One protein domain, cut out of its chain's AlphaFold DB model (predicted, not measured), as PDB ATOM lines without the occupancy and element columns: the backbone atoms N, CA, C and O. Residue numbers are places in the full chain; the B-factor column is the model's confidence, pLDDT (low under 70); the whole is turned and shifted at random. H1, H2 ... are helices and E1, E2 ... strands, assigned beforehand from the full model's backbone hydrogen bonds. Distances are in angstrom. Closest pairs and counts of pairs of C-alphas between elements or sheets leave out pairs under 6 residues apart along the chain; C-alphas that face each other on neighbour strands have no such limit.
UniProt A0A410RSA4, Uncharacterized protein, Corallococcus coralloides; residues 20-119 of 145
ATOM      1  N   LEU A  20      36.097  26.503  46.088       88.00
ATOM      2  CA  LEU A  20      35.272  26.668  44.897       88.00
ATOM      3  C   LEU A  20      35.203  25.363  44.091       88.00
ATOM      4  O   LEU A  20      36.177  24.623  43.969       88.00
ATOM      5  N   GLY A  21      34.031  25.068  43.537       86.69
ATOM      6  CA  GLY A  21      33.775  23.848  42.781       86.69
ATOM      7  C   GLY A  21      33.903  23.994  41.268       86.69
ATOM      8  O   GLY A  21      34.539  24.913  40.754       86.69
ATOM      9  N   HIS A  22      33.307  23.037  40.552       89.19
ATOM     10  CA  HIS A  22      33.304  23.035  39.091       89.19
ATOM     11  C   HIS A  22      32.386  24.136  38.553       89.19
ATOM     12  O   HIS A  22      31.260  24.236  39.040       89.19
ATOM     13  N   PRO A  23      32.831  24.921  37.557       86.69
ATOM     14  CA  PRO A  23      31.962  25.853  36.858       86.69
ATOM     15  C   PRO A  23      30.761  25.147  36.244       86.69
ATOM     16  O   PRO A  23      30.891  24.076  35.645       86.69
ATOM     17  N   LEU A  24      29.611  25.786  36.392       86.31
ATOM     18  CA  LEU A  24      28.337  25.337  35.872       86.31
ATOM     19  C   LEU A  24      27.764  26.391  34.924       86.31
ATOM     20  O   LEU A  24      28.006  27.587  35.103       86.31
ATOM     21  N   ASP A  25      26.977  25.948  33.956       84.31
ATOM     22  CA  ASP A  25      26.155  26.807  33.114       84.31
ATOM     23  C   ASP A  25      25.002  27.465  33.909       84.31
ATOM     24  O   ASP A  25      24.864  27.343  35.141       84.31
ATOM     25  N   HIS A  26      24.146  28.197  33.196       81.56
ATOM     26  CA  HIS A  26      23.007  28.878  33.801       81.56
ATOM     27  C   HIS A  26      21.930  27.913  34.336       81.56
ATOM     28  O   HIS A  26      21.191  28.285  35.256       81.56
ATOM     29  N   GLU A  27      21.878  26.678  33.841       85.88
ATOM     30  CA  GLU A  27      20.978  25.598  34.265       85.88
ATOM     31  C   GLU A  27      21.575  24.754  35.403       85.88
ATOM     32  O   GLU A  27      20.868  23.984  36.048       85.88
ATOM     33  N   GLY A  28      22.847  24.972  35.747       85.06
ATOM     34  CA  GLY A  28      23.553  24.241  36.795       85.06
ATOM     35  C   GLY A  28      24.230  22.953  36.319       85.06
ATOM     36  O   GLY A  28      24.672  22.172  37.164       85.06
ATOM     37  N   ARG A  29      24.347  22.717  35.008       90.75
ATOM     38  CA  ARG A  29      25.128  21.599  34.458       90.75
ATOM     39  C   ARG A  29      26.596  21.995  34.375       90.75
ATOM     40  O   ARG A  29      26.918  23.173  34.274       90.75
ATOM     41  N   LYS A  30      27.504  21.024  34.480       90.00
ATOM     42  CA  LYS A  30      28.945  21.296  34.356       90.00
ATOM     43  C   LYS A  30      29.224  21.854  32.967       90.00
ATOM     44  O   LYS A  30      28.695  21.330  31.999       90.00
ATOM     45  N   LEU A  31      30.068  22.879  32.890       85.88
ATOM     46  CA  LEU A  31      30.541  23.348  31.592       85.88
ATOM     47  C   LEU A  31      31.358  22.262  30.899       85.88
ATOM     48  O   LEU A  31      32.225  21.658  31.537       85.88
ATOM     49  N   ASP A  32      31.114  22.097  29.604       86.12
ATOM     50  CA  ASP A  32      31.855  21.164  28.753       86.12
ATOM     51  C   ASP A  32      33.304  21.630  28.550       86.12
ATOM     52  O   ASP A  32      34.239  20.846  28.703       86.12
ATOM     53  N   ASP A  33      33.501  22.941  28.349       85.50
ATOM     54  CA  ASP A  33      34.810  23.545  28.066       85.50
ATOM     55  C   ASP A  33      35.282  24.523  29.161       85.50
ATOM     56  O   ASP A  33      35.469  25.719  28.908       85.50
ATOM     57  N   PRO A  34      35.521  24.071  30.404       81.62
ATOM     58  CA  PRO A  34      35.926  24.947  31.504       81.62
ATOM     59  C   PRO A  34      37.349  25.511  31.315       81.62
ATOM     60  O   PRO A  34      37.719  26.519  31.917       81.62
ATOM     61  N   TRP A  35      38.164  24.908  30.449       82.00
ATOM     62  CA  TRP A  35      39.528  25.353  30.150       82.00
ATOM     63  C   TRP A  35      39.580  26.691  29.398       82.00
ATOM     64  O   TRP A  35      40.594  27.391  29.470       82.00
ATOM     65  N   GLN A  36      38.486  27.096  28.739       82.00
ATOM     66  CA  GLN A  36      38.400  28.352  27.982       82.00
ATOM     67  C   GLN A  36      38.640  29.606  28.845       82.00
ATOM     68  O   GLN A  36      39.011  30.658  28.336       82.00
ATOM     69  N   PHE A  37      38.496  29.511  30.171       79.25
ATOM     70  CA  PHE A  37      38.769  30.629  31.084       79.25
ATOM     71  C   PHE A  37      40.261  30.824  31.392       79.25
ATOM     72  O   PHE A  37      40.623  31.753  32.112       79.25
ATOM     73  N   ARG A  38      41.143  29.965  30.864       76.62
ATOM     74  CA  ARG A  38      42.595  30.013  31.112       76.62
ATOM     75  C   ARG A  38      43.423  30.450  29.910       76.62
ATOM     76  O   ARG A  38      44.596  30.766  30.077       76.62
ATOM     77  N   ILE A  39      42.832  30.496  28.719       76.56
ATOM     78  CA  ILE A  39      43.554  30.743  27.460       76.56
ATOM     79  C   ILE A  39      43.805  32.234  27.170       76.56
ATOM     80  O   ILE A  39      44.267  32.584  26.090       76.56
ATOM     81  N   GLY A  40      43.497  33.130  28.117       69.06
ATOM     82  CA  GLY A  40      43.718  34.576  27.973       69.06
ATOM     83  C   GLY A  40      42.809  35.256  26.944       69.06
ATOM     84  O   GLY A  40      42.977  36.441  26.665       69.06
ATOM     85  N   GLN A  41      41.842  34.523  26.393       69.31
ATOM     86  CA  GLN A  41      40.823  35.044  25.495       69.31
ATOM     87  C   GLN A  41      39.527  35.289  26.259       69.31
ATOM     88  O   GLN A  41      39.258  34.682  27.299       69.31
ATOM     89  N   ARG A  42      38.707  36.194  25.732       69.00
ATOM     90  CA  ARG A  42      37.352  36.375  26.241       69.00
ATOM     91  C   ARG A  42      36.579  35.079  25.988       69.00
ATOM     92  O   ARG A  42      36.485  34.651  24.842       69.00
ATOM     93  N   ALA A  43      36.029  34.486  27.047       72.19
ATOM     94  CA  ALA A  43      35.108  33.363  26.910       72.19
ATOM     95  C   ALA A  43      33.948  33.770  25.991       72.19
ATOM     96  O   ALA A  43      33.379  34.851  26.171       72.19
ATOM     97  N   GLN A  44      33.642  32.933  25.000       65.75
ATOM     98  CA  GLN A  44      32.642  33.238  23.970       65.75
ATOM     99  C   GLN A  44      31.202  33.052  24.458       65.75
ATOM    100  O   GLN A  44      30.263  33.420  23.761       65.75
ATOM    101  N   SER A  45      31.011  32.517  25.665       64.06
ATOM    102  CA  SER A  45      29.695  32.409  26.275       64.06
ATOM    103  C   SER A  45      29.207  33.784  26.749       64.06
ATOM    104  O   SER A  45      29.733  34.331  27.724       64.06
ATOM    105  N   ASP A  46      28.140  34.297  26.134       62.00
ATOM    106  CA  ASP A  46      27.325  35.377  26.717       62.00
ATOM    107  C   ASP A  46      26.490  34.885  27.916       62.00
ATOM    108  O   ASP A  46      25.841  35.660  28.623       62.00
ATOM    109  N   GLU A  47      26.526  33.577  28.168       65.75
ATOM    110  CA  GLU A  47      25.736  32.922  29.189       65.75
ATOM    111  C   GLU A  47      26.318  33.047  30.605       65.75
ATOM    112  O   GLU A  47      27.506  33.301  30.851       65.75
ATOM    113  N   ARG A  48      25.430  32.895  31.591       72.44
ATOM    114  CA  ARG A  48      25.754  33.104  32.996       72.44
ATOM    115  C   ARG A  48      26.408  31.868  33.605       72.44
ATOM    116  O   ARG A  48      25.716  30.916  33.944       72.44
ATOM    117  N   ILE A  49      27.708  31.959  33.878       81.25
ATOM    118  CA  ILE A  49      28.445  30.912  34.591       81.25
ATOM    119  C   ILE A  49      28.236  31.010  36.106       81.25
ATOM    120  O   ILE A  49      28.285  32.095  36.700       81.25
ATOM    121  N   LYS A  50      28.025  29.860  36.745       83.50
ATOM    122  CA  LYS A  50      27.939  29.702  38.199       83.50
ATOM    123  C   LYS A  50      29.160  28.938  38.704       83.50
ATOM    124  O   LYS A  50      29.435  27.834  38.256       83.50
ATOM    125  N   ILE A  51      29.856  29.488  39.692       86.12
ATOM    126  CA  ILE A  51      30.903  28.781  40.435       86.12
ATOM    127  C   ILE A  51      30.329  28.461  41.816       86.12
ATOM    128  O   ILE A  51      30.039  29.393  42.571       86.12
ATOM    129  N   PRO A  52      30.116  27.181  42.147       86.94
ATOM    130  CA  PRO A  52      29.584  26.794  43.443       86.94
ATOM    131  C   PRO A  52      30.652  26.937  44.530       86.94
ATOM    132  O   PRO A  52      31.802  26.543  44.336       86.94
ATOM    133  N   ILE A  53      30.261  27.437  45.699       89.88
ATOM    134  CA  ILE A  53      31.057  27.330  46.926       89.88
ATOM    135  C   ILE A  53      30.829  25.931  47.520       89.88
ATOM    136  O   ILE A  53      29.739  25.634  48.004       89.88
ATOM    137  N   LYS A  54      31.851  25.069  47.476       88.06
ATOM    138  CA  LYS A  54      31.834  23.725  48.078       88.06
ATOM    139  C   LYS A  54      32.012  23.780  49.591       88.06
ATOM    140  O   LYS A  54      31.289  23.104  50.315       88.06
ATOM    141  N   ILE A  55      32.949  24.606  50.056       86.56
ATOM    142  CA  ILE A  55      33.180  24.852  51.482       86.56
ATOM    143  C   ILE A  55      32.991  26.338  51.742       86.56
ATOM    144  O   ILE A  55      33.663  27.183  51.149       86.56
ATOM    145  N   SER A  56      32.041  26.652  52.620       85.94
ATOM    146  CA  SER A  56      31.768  28.023  53.043       85.94
ATOM    147  C   SER A  56      32.876  28.556  53.949       85.94
ATOM    148  O   SER A  56      33.492  27.819  54.710       85.94
ATOM    149  N   GLY A  57      33.092  29.867  53.899       87.12
ATOM    150  CA  GLY A  57      34.207  30.518  54.578       87.12
ATOM    151  C   GLY A  57      34.307  32.002  54.233       87.12
ATOM    152  O   GLY A  57      33.316  32.639  53.860       87.12
ATOM    153  N   LYS A  58      35.513  32.553  54.346       86.69
ATOM    154  CA  LYS A  58      35.850  33.921  53.964       86.69
ATOM    155  C   LYS A  58      36.224  33.978  52.473       86.69
ATOM    156  O   LYS A  58      37.102  33.225  52.052       86.69
ATOM    157  N   PRO A  59      35.625  34.879  51.677       83.88
ATOM    158  CA  PRO A  59      36.088  35.119  50.317       83.88
ATOM    159  C   PRO A  59      37.467  35.789  50.325       83.88
ATOM    160  O   PRO A  59      37.702  36.735  51.090       83.88
ATOM    161  N   LEU A  60      38.351  35.329  49.442       85.12
ATOM    162  CA  LEU A  60      39.608  36.006  49.126       85.12
ATOM    163  C   LEU A  60      39.409  36.937  47.938       85.12
ATOM    164  O   LEU A  60      38.497  36.741  47.139       85.12
ATOM    165  N   ASP A  61      40.269  37.946  47.803       83.38
ATOM    166  CA  ASP A  61      40.195  38.854  46.657       83.38
ATOM    167  C   ASP A  61      40.612  38.179  45.341       83.38
ATOM    168  O   ASP A  61      40.205  38.622  44.269       83.38
ATOM    169  N   TYR A  62      41.317  37.052  45.437       84.31
ATOM    170  CA  TYR A  62      41.614  36.134  44.347       84.31
ATOM    171  C   TYR A  62      41.627  34.689  44.855       84.31
ATOM    172  O   TYR A  62      42.197  34.417  45.911       84.31
ATOM    173  N   SER A  63      41.034  33.774  44.093       87.31
ATOM    174  CA  SER A  63      41.021  32.334  44.356       87.31
ATOM    175  C   SER A  63      41.032  31.542  43.050       87.31
ATOM    176  O   SER A  63      40.803  32.097  41.974       87.31
ATOM    177  N   HIS A  64      41.250  30.232  43.138       88.31
ATOM    178  CA  HIS A  64      41.056  29.317  42.020       88.31
ATOM    179  C   HIS A  64      39.828  28.428  42.245       88.31
ATOM    180  O   HIS A  64      39.648  27.831  43.304       88.31
ATOM    181  N   ALA A  65      38.988  28.315  41.219       88.88
ATOM    182  CA  ALA A  65      37.994  27.253  41.116       88.88
ATOM    183  C   ALA A  65      38.620  25.970  40.551       88.88
ATOM    184  O   ALA A  65      39.834  25.901  40.313       88.88
ATOM    185  N   ALA A  66      37.789  24.945  40.321       86.25
ATOM    186  CA  ALA A  66      38.236  23.725  39.655       86.25
ATOM    187  C   ALA A  66      39.018  24.052  38.371       86.25
ATOM    188  O   ALA A  66      38.775  25.071  37.723       86.25
ATOM    189  N   PHE A  67      39.958  23.179  38.006       85.62
ATOM    190  CA  PHE A  67      40.789  23.329  36.805       85.62
ATOM    191  C   PHE A  67      41.727  24.545  36.800       85.62
ATOM    192  O   PHE A  67      42.215  24.933  35.738       85.62
ATOM    193  N   SER A  68      42.012  25.124  37.974       85.31
ATOM    194  CA  SER A  68      42.808  26.350  38.122       85.31
ATOM    195  C   SER A  68      42.198  27.530  37.365       85.31
ATOM    196  O   SER A  68      42.909  28.338  36.769       85.31
ATOM    197  N   ILE A  69      40.871  27.629  37.379       86.69
ATOM    198  CA  ILE A  69      40.164  28.772  36.806       86.69
ATOM    199  C   ILE A  69      40.270  29.941  37.788       86.69
ATOM    200  O   ILE A  69      39.836  29.789  38.933       86.69
ATOM    201  N   PRO A  70      40.848  31.085  37.388       85.75
ATOM    202  CA  PRO A  70      40.965  32.237  38.271       85.75
ATOM    203  C   PRO A  70      39.579  32.811  38.582       85.75
ATOM    204  O   PRO A  70      38.743  32.930  37.694       85.75
ATOM    205  N   VAL A  71      39.347  33.188  39.838       85.31
ATOM    206  CA  VAL A  71      38.143  33.888  40.303       85.31
ATOM    207  C   VAL A  71      38.585  35.067  41.165       85.31
ATOM    208  O   VAL A  71      39.327  34.899  42.125       85.31
ATOM    209  N   VAL A  72      38.137  36.275  40.830       83.62
ATOM    210  CA  VAL A  72      38.510  37.515  41.535       83.62
ATOM    211  C   VAL A  72      37.324  38.000  42.358       83.62
ATOM    212  O   VAL A  72      36.242  38.153  41.816       83.62
ATOM    213  N   HIS A  73      37.465  38.308  43.644       80.19
ATOM    214  CA  HIS A  73      36.328  38.875  44.373       80.19
ATOM    215  C   HIS A  73      36.079  40.359  44.001       80.19
ATOM    216  O   HIS A  73      36.974  41.036  43.518       80.19
ATOM    217  N   ALA A  74      34.884  40.922  44.236       74.75
ATOM    218  CA  ALA A  74      34.415  42.169  43.616       74.75
ATOM    219  C   ALA A  74      35.261  43.336  44.104       74.75
ATOM    220  O   ALA A  74      35.627  44.220  43.337       74.75
ATOM    221  N   ARG A  75      35.651  43.247  45.377       74.31
ATOM    222  CA  ARG A  75      36.637  44.121  46.010       74.31
ATOM    223  C   ARG A  75      37.973  44.127  45.259       74.31
ATOM    224  O   ARG A  75      38.517  45.196  45.022       74.31
ATOM    225  N   GLY A  76      38.468  42.963  44.840       73.00
ATOM    226  CA  GLY A  76      39.685  42.835  44.035       73.00
ATOM    227  C   GLY A  76      39.530  43.391  42.618       73.00
ATOM    228  O   GLY A  76      40.456  43.997  42.088       73.00
ATOM    229  N   VAL A  77      38.347  43.264  42.006       73.75
ATOM    230  CA  VAL A  77      38.107  43.823  40.664       73.75
ATOM    231  C   VAL A  77      38.151  45.359  40.668       73.75
ATOM    232  O   VAL A  77      38.659  45.959  39.715       73.75
ATOM    233  N   SER A  78      37.687  46.009  41.740       73.88
ATOM    234  CA  SER A  78      37.816  47.466  41.893       73.88
ATOM    235  C   SER A  78      39.278  47.915  41.829       73.88
ATOM    236  O   SER A  78      39.587  48.842  41.083       73.88
ATOM    237  N   LEU A  79      40.185  47.191  42.499       77.69
ATOM    238  CA  LEU A  79      41.625  47.466  42.439       77.69
ATOM    239  C   LEU A  79      42.161  47.345  41.010       77.69
ATOM    240  O   LEU A  79      42.843  48.247  40.533       77.69
ATOM    241  N   PHE A  80      41.810  46.279  40.280       72.69
ATOM    242  CA  PHE A  80      42.248  46.117  38.887       72.69
ATOM    243  C   PHE A  80      41.744  47.231  37.964       72.69
ATOM    244  O   PHE A  80      42.436  47.608  37.017       72.69
ATOM    245  N   THR A  81      40.556  47.767  38.239       73.44
ATOM    246  CA  THR A  81      39.973  48.858  37.448       73.44
ATOM    247  C   THR A  81      40.739  50.160  37.630       73.44
ATOM    248  O   THR A  81      40.856  50.929  36.678       73.44
ATOM    249  N   GLU A  82      41.294  50.381  38.818       79.56
ATOM    250  CA  GLU A  82      42.107  51.551  39.140       79.56
ATOM    251  C   GLU A  82      43.536  51.421  38.597       79.56
ATOM    252  O   GLU A  82      44.014  52.300  37.880       79.56
ATOM    253  N   VAL A  83      44.210  50.300  38.875       79.56
ATOM    254  CA  VAL A  83      45.655  50.166  38.604       79.56
ATOM    255  C   VAL A  83      45.976  49.701  37.185       79.56
ATOM    256  O   VAL A  83      47.056  49.976  36.663       79.56
ATOM    257  N   ALA A  84      45.058  48.974  36.547       76.31
ATOM    258  CA  ALA A  84      45.283  48.375  35.237       76.31
ATOM    259  C   ALA A  84      44.001  48.353  34.388       76.31
ATOM    260  O   ALA A  84      43.629  47.299  33.861       76.31
ATOM    261  N   PRO A  85      43.329  49.506  34.182       70.44
ATOM    262  CA  PRO A  85      42.056  49.548  33.476       70.44
ATOM    263  C   PRO A  85      42.174  48.877  32.111       70.44
ATOM    264  O   PRO A  85      41.381  47.991  31.814       70.44
ATOM    265  N   ARG A  86      43.207  49.207  31.319       74.00
ATOM    266  CA  ARG A  86      43.438  48.669  29.961       74.00
ATOM    267  C   ARG A  86      43.544  47.142  29.879       74.00
ATOM    268  O   ARG A  86      43.351  46.607  28.795       74.00
ATOM    269  N   ASN A  87      43.809  46.457  30.988       72.75
ATOM    270  CA  ASN A  87      43.887  44.998  31.053       72.75
ATOM    271  C   ASN A  87      42.535  44.336  31.371       72.75
ATOM    272  O   ASN A  87      42.415  43.120  31.266       72.75
ATOM    273  N   LEU A  88      41.514  45.126  31.719       70.12
ATOM    274  CA  LEU A  88      40.133  44.678  31.881       70.12
ATOM    275  C   LEU A  88      39.310  44.970  30.625       70.12
ATOM    276  O   LEU A  88      39.413  46.057  30.041       70.12
ATOM    277  N   SER A  89      38.429  44.034  30.265       68.62
ATOM    278  CA  SER A  89      37.490  44.207  29.154       68.62
ATOM    279  C   SER A  89      36.440  45.284  29.461       68.62
ATOM    280  O   SER A  89      36.070  45.520  30.615       68.62
ATOM    281  N   THR A  90      35.920  45.933  28.418       64.56
ATOM    282  CA  THR A  90      34.879  46.968  28.543       64.56
ATOM    283  C   THR A  90      33.638  46.459  29.284       64.56
ATOM    284  O   THR A  90      33.081  47.182  30.108       64.56
ATOM    285  N   GLN A  91      33.254  45.196  29.062       65.81
ATOM    286  CA  GLN A  91      32.122  44.554  29.736       65.81
ATOM    287  C   GLN A  91      32.350  44.421  31.250       65.81
ATOM    288  O   GLN A  91      31.454  44.739  32.031       65.81
ATOM    289  N   VAL A  92      33.560  44.030  31.675       64.56
ATOM    290  CA  VAL A  92      33.927  43.950  33.101       64.56
ATOM    291  C   VAL A  92      33.793  45.319  33.762       64.56
ATOM    292  O   VAL A  92      33.152  45.447  34.805       64.56
ATOM    293  N   ARG A  93      34.332  46.367  33.129       66.31
ATOM    294  CA  ARG A  93      34.274  47.730  33.680       66.31
ATOM    295  C   ARG A  93      32.849  48.285  33.736       66.31
ATOM    296  O   ARG A  93      32.496  48.927  34.719       66.31
ATOM    297  N   GLN A  94      32.036  48.043  32.705       67.44
ATOM    298  CA  GLN A  94      30.626  48.445  32.685       67.44
ATOM    299  C   GLN A  94      29.853  47.786  33.829       67.44
ATOM    300  O   GLN A  94      29.118  48.454  34.550       67.44
ATOM    301  N   ARG A  95      30.082  46.492  34.051       63.69
ATOM    302  CA  ARG A  95      29.352  45.744  35.067       63.69
ATOM    303  C   ARG A  95      29.718  46.138  36.492       63.69
ATOM    304  O   ARG A  95      28.847  46.152  37.355       63.69
ATOM    305  N   LEU A  96      30.977  46.494  36.748       65.06
ATOM    306  CA  LEU A  96      31.376  47.024  38.054       65.06
ATOM    307  C   LEU A  96      30.626  48.305  38.389       65.06
ATOM    308  O   LEU A  96      30.120  48.401  39.498       65.06
ATOM    309  N   ARG A  97      30.489  49.227  37.423       66.81
ATOM    310  CA  ARG A  97      29.715  50.464  37.610       66.81
ATOM    311  C   ARG A  97      28.271  50.177  38.015       66.81
ATOM    312  O   ARG A  97      27.764  50.832  38.914       66.81
ATOM    313  N   GLU A  98      27.631  49.187  37.396       63.19
ATOM    314  CA  GLU A  98      26.261  48.780  37.741       63.19
ATOM    315  C   GLU A  98      26.159  48.246  39.182       63.19
ATOM    316  O   GLU A  98      25.216  48.581  39.895       63.19
ATOM    317  N   ILE A  99      27.140  47.455  39.635       58.53
ATOM    318  CA  ILE A  99      27.169  46.888  40.995       58.53
ATOM    319  C   ILE A  99      27.390  47.974  42.056       58.53
ATOM    320  O   ILE A  99      26.737  47.939  43.098       58.53
ATOM    321  N   THR A 100      28.315  48.913  41.828       62.12
ATOM    322  CA  THR A 100      28.583  50.001  42.783       62.12
ATOM    323  C   THR A 100      27.502  51.076  42.778       62.12
ATOM    324  O   THR A 100      27.266  51.668  43.826       62.12
ATOM    325  N   ALA A 101      26.827  51.315  41.648       56.62
ATOM    326  CA  ALA A 101      25.741  52.294  41.556       56.62
ATOM    327  C   ALA A 101      24.454  51.837  42.265       56.62
ATOM    328  O   ALA A 101      23.741  52.669  42.817       56.62
ATOM    329  N   GLN A 102      24.159  50.531  42.288       50.22
ATOM    330  CA  GLN A 102      22.983  49.990  42.974       50.22
ATOM    331  C   GLN A 102      23.303  48.616  43.596       50.22
ATOM    332  O   GLN A 102      23.214  47.591  42.912       50.22
ATOM    333  N   PRO A 103      23.658  48.538  44.895       48.56
ATOM    334  CA  PRO A 103      23.895  47.250  45.538       48.56
ATOM    335  C   PRO A 103      22.581  46.446  45.547       48.56
ATOM    336  O   PRO A 103      21.554  46.965  45.993       48.56
ATOM    337  N   PRO A 104      22.559  45.198  45.045       47.75
ATOM    338  CA  PRO A 104      21.313  44.464  44.872       47.75
ATOM    339  C   PRO A 104      20.629  44.210  46.220       47.75
ATOM    340  O   PRO A 104      21.193  43.596  47.129       47.75
ATOM    341  N   VAL A 105      19.381  44.664  46.333       35.97
ATOM    342  CA  VAL A 105      18.503  44.392  47.472       35.97
ATOM    343  C   VAL A 105      17.762  43.075  47.202       35.97
ATOM    344  O   VAL A 105      17.146  42.910  46.154       35.97
ATOM    345  N   GLY A 106      17.806  42.122  48.135       32.22
ATOM    346  CA  GLY A 106      16.806  41.048  48.214       32.22
ATOM    347  C   GLY A 106      17.171  39.654  47.689       32.22
ATOM    348  O   GLY A 106      16.872  38.710  48.403       32.22
ATOM    349  N   TRP A 107      17.824  39.460  46.532       34.00
ATOM    350  CA  TRP A 107      18.104  38.101  46.002       34.00
ATOM    351  C   TRP A 107      19.364  37.986  45.118       34.00
ATOM    352  O   TRP A 107      19.871  38.961  44.566       34.00
ATOM    353  N   LEU A 108      19.858  36.743  45.001       32.94
ATOM    354  CA  LEU A 108      21.099  36.283  44.354       32.94
ATOM    355  C   LEU A 108      21.150  36.533  42.832       32.94
ATOM    356  O   LEU A 108      20.679  35.729  42.022       32.94
ATOM    357  N   ARG A 109      21.849  37.593  42.415       32.78
ATOM    358  CA  ARG A 109      22.333  37.744  41.033       32.78
ATOM    359  C   ARG A 109      23.842  37.474  40.959       32.78
ATOM    360  O   ARG A 109      24.655  38.329  41.275       32.78
ATOM    361  N   THR A 110      24.200  36.266  40.527       34.16
ATOM    362  CA  THR A 110      25.521  35.897  39.995       34.16
ATOM    363  C   THR A 110      25.766  36.703  38.728       34.16
ATOM    364  O   THR A 110      24.903  36.801  37.853       34.16
ATOM    365  N   ILE A 111      26.947  37.285  38.648       35.88
ATOM    366  CA  ILE A 111      27.401  38.044  37.497       35.88
ATOM    367  C   ILE A 111      28.474  37.194  36.837       35.88
ATOM    368  O   ILE A 111      29.432  36.807  37.499       35.88
ATOM    369  N   SER A 112      28.249  36.877  35.564       33.88
ATOM    370  CA  SER A 112      29.232  36.281  34.669       33.88
ATOM    371  C   SER A 112      30.073  37.425  34.127       33.88
ATOM    372  O   SER A 112      29.629  38.216  33.299       33.88
ATOM    373  N   LEU A 113      31.256  37.589  34.697       42.09
ATOM    374  CA  LEU A 113      32.384  38.096  33.938       42.09
ATOM    375  C   LEU A 113      32.923  36.863  33.219       42.09
ATOM    376  O   LEU A 113      32.917  35.784  33.813       42.09
ATOM    377  N   SER A 114      33.411  36.986  31.993       34.59
ATOM    378  CA  SER A 114      34.308  35.970  31.447       34.59
ATOM    379  C   SER A 114      35.447  35.761  32.470       34.59
ATOM    380  O   SER A 114      36.365  36.573  32.534       34.59
ATOM    381  N   GLY A 115      35.330  34.756  33.347       33.66
ATOM    382  CA  GLY A 115      36.306  34.421  34.391       33.66
ATOM    383  C   GLY A 115      36.119  34.974  35.817       33.66
ATOM    384  O   GLY A 115      37.089  34.957  36.559       33.66
ATOM    385  N   VAL A 116      34.949  35.445  36.269       36.31
ATOM    386  CA  VAL A 116      34.748  35.734  37.711       36.31
ATOM    387  C   VAL A 116      33.290  35.532  38.125       36.31
ATOM    388  O   VAL A 116      32.396  36.170  37.571       36.31
ATOM    389  N   THR A 117      33.056  34.713  39.155       34.06
ATOM    390  CA  THR A 117      31.729  34.470  39.739       34.06
ATOM    391  C   THR A 117      31.633  35.013  41.159       34.06
ATOM    392  O   THR A 117      32.447  34.703  42.025       34.06
ATOM    393  N   PHE A 118      30.557  35.756  41.410       33.75
ATOM    394  CA  PHE A 118      30.120  36.177  42.737       33.75
ATOM    395  C   PHE A 118      28.983  35.308  43.264       33.75
ATOM    396  O   PHE A 118      27.904  35.281  42.669       33.75
ATOM    397  N   GLN A 119      29.191  34.667  44.413       31.59
ATOM    398  CA  GLN A 119      28.124  34.091  45.231       31.59
ATOM    399  C   GLN A 119      28.074  34.852  46.565       31.59
ATOM    400  O   GLN A 119      28.994  34.783  47.370       31.59
TER     401      GLN A 119
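AT A GLANCE: This is residues 20 to 119 of the 145 residues of an uncharacterized protein of Corallococcus coralloides (UniProt A0A410RSA4). Little regular structure is present: a small antiparallel hairpin, E2 and E3, lies to one side of a body made largely of loops, with H1 near its turn and the steeply tilted pair H2 and H3 beyond its other end. Residues 101 to 107 stick out. The 100 printed residues, 37 in named elements, run H1 E1 E2 E3 H2 H3, mixed in class. The whole is compact, with radius of gyration of the C-alphas 13.2 A and spans 33 by 32 by 24 A.

IN THESE COORDINATES: E2 is residues 62 to 65 and E3 69 to 72. H2 is 74 to 83, 14.7 A long; H3 is 90 to 101, 16.8 A long, ending at C-alpha 101 (25.741, 52.294, 41.556). H1 is 34 to 37, beginning at C-alpha 34 (35.926, 24.947, 31.504); E1 is 53 to 55.

HOW THE PARTS SIT: In the hairpin, N 63 and O 71 are 2.8 A apart, within hydrogen-bond range. The closest C-alphas of H1 and E3, Phe 37 and Ile 69, are 6.2 A apart. H2 and H3 touch, H3 with residues 93 to 96 alone, closest at C-alphas 81 and 93, 6.9 A, at a steep tilt of 59 degrees, opposite ways. E1 pairs with no named strand. Every O i to N i+4 pair is within range in H3, 5 of 6 in H2; H1 is too short for one.

THE WHOLE: C-alphas 29 and 83, the farthest apart, are 35.4 A apart. The printed part has no cut; H1 to E1 is a long link. pLDDT is under 70 at residues 40 to 42, 44 to 47 and 89 to 119.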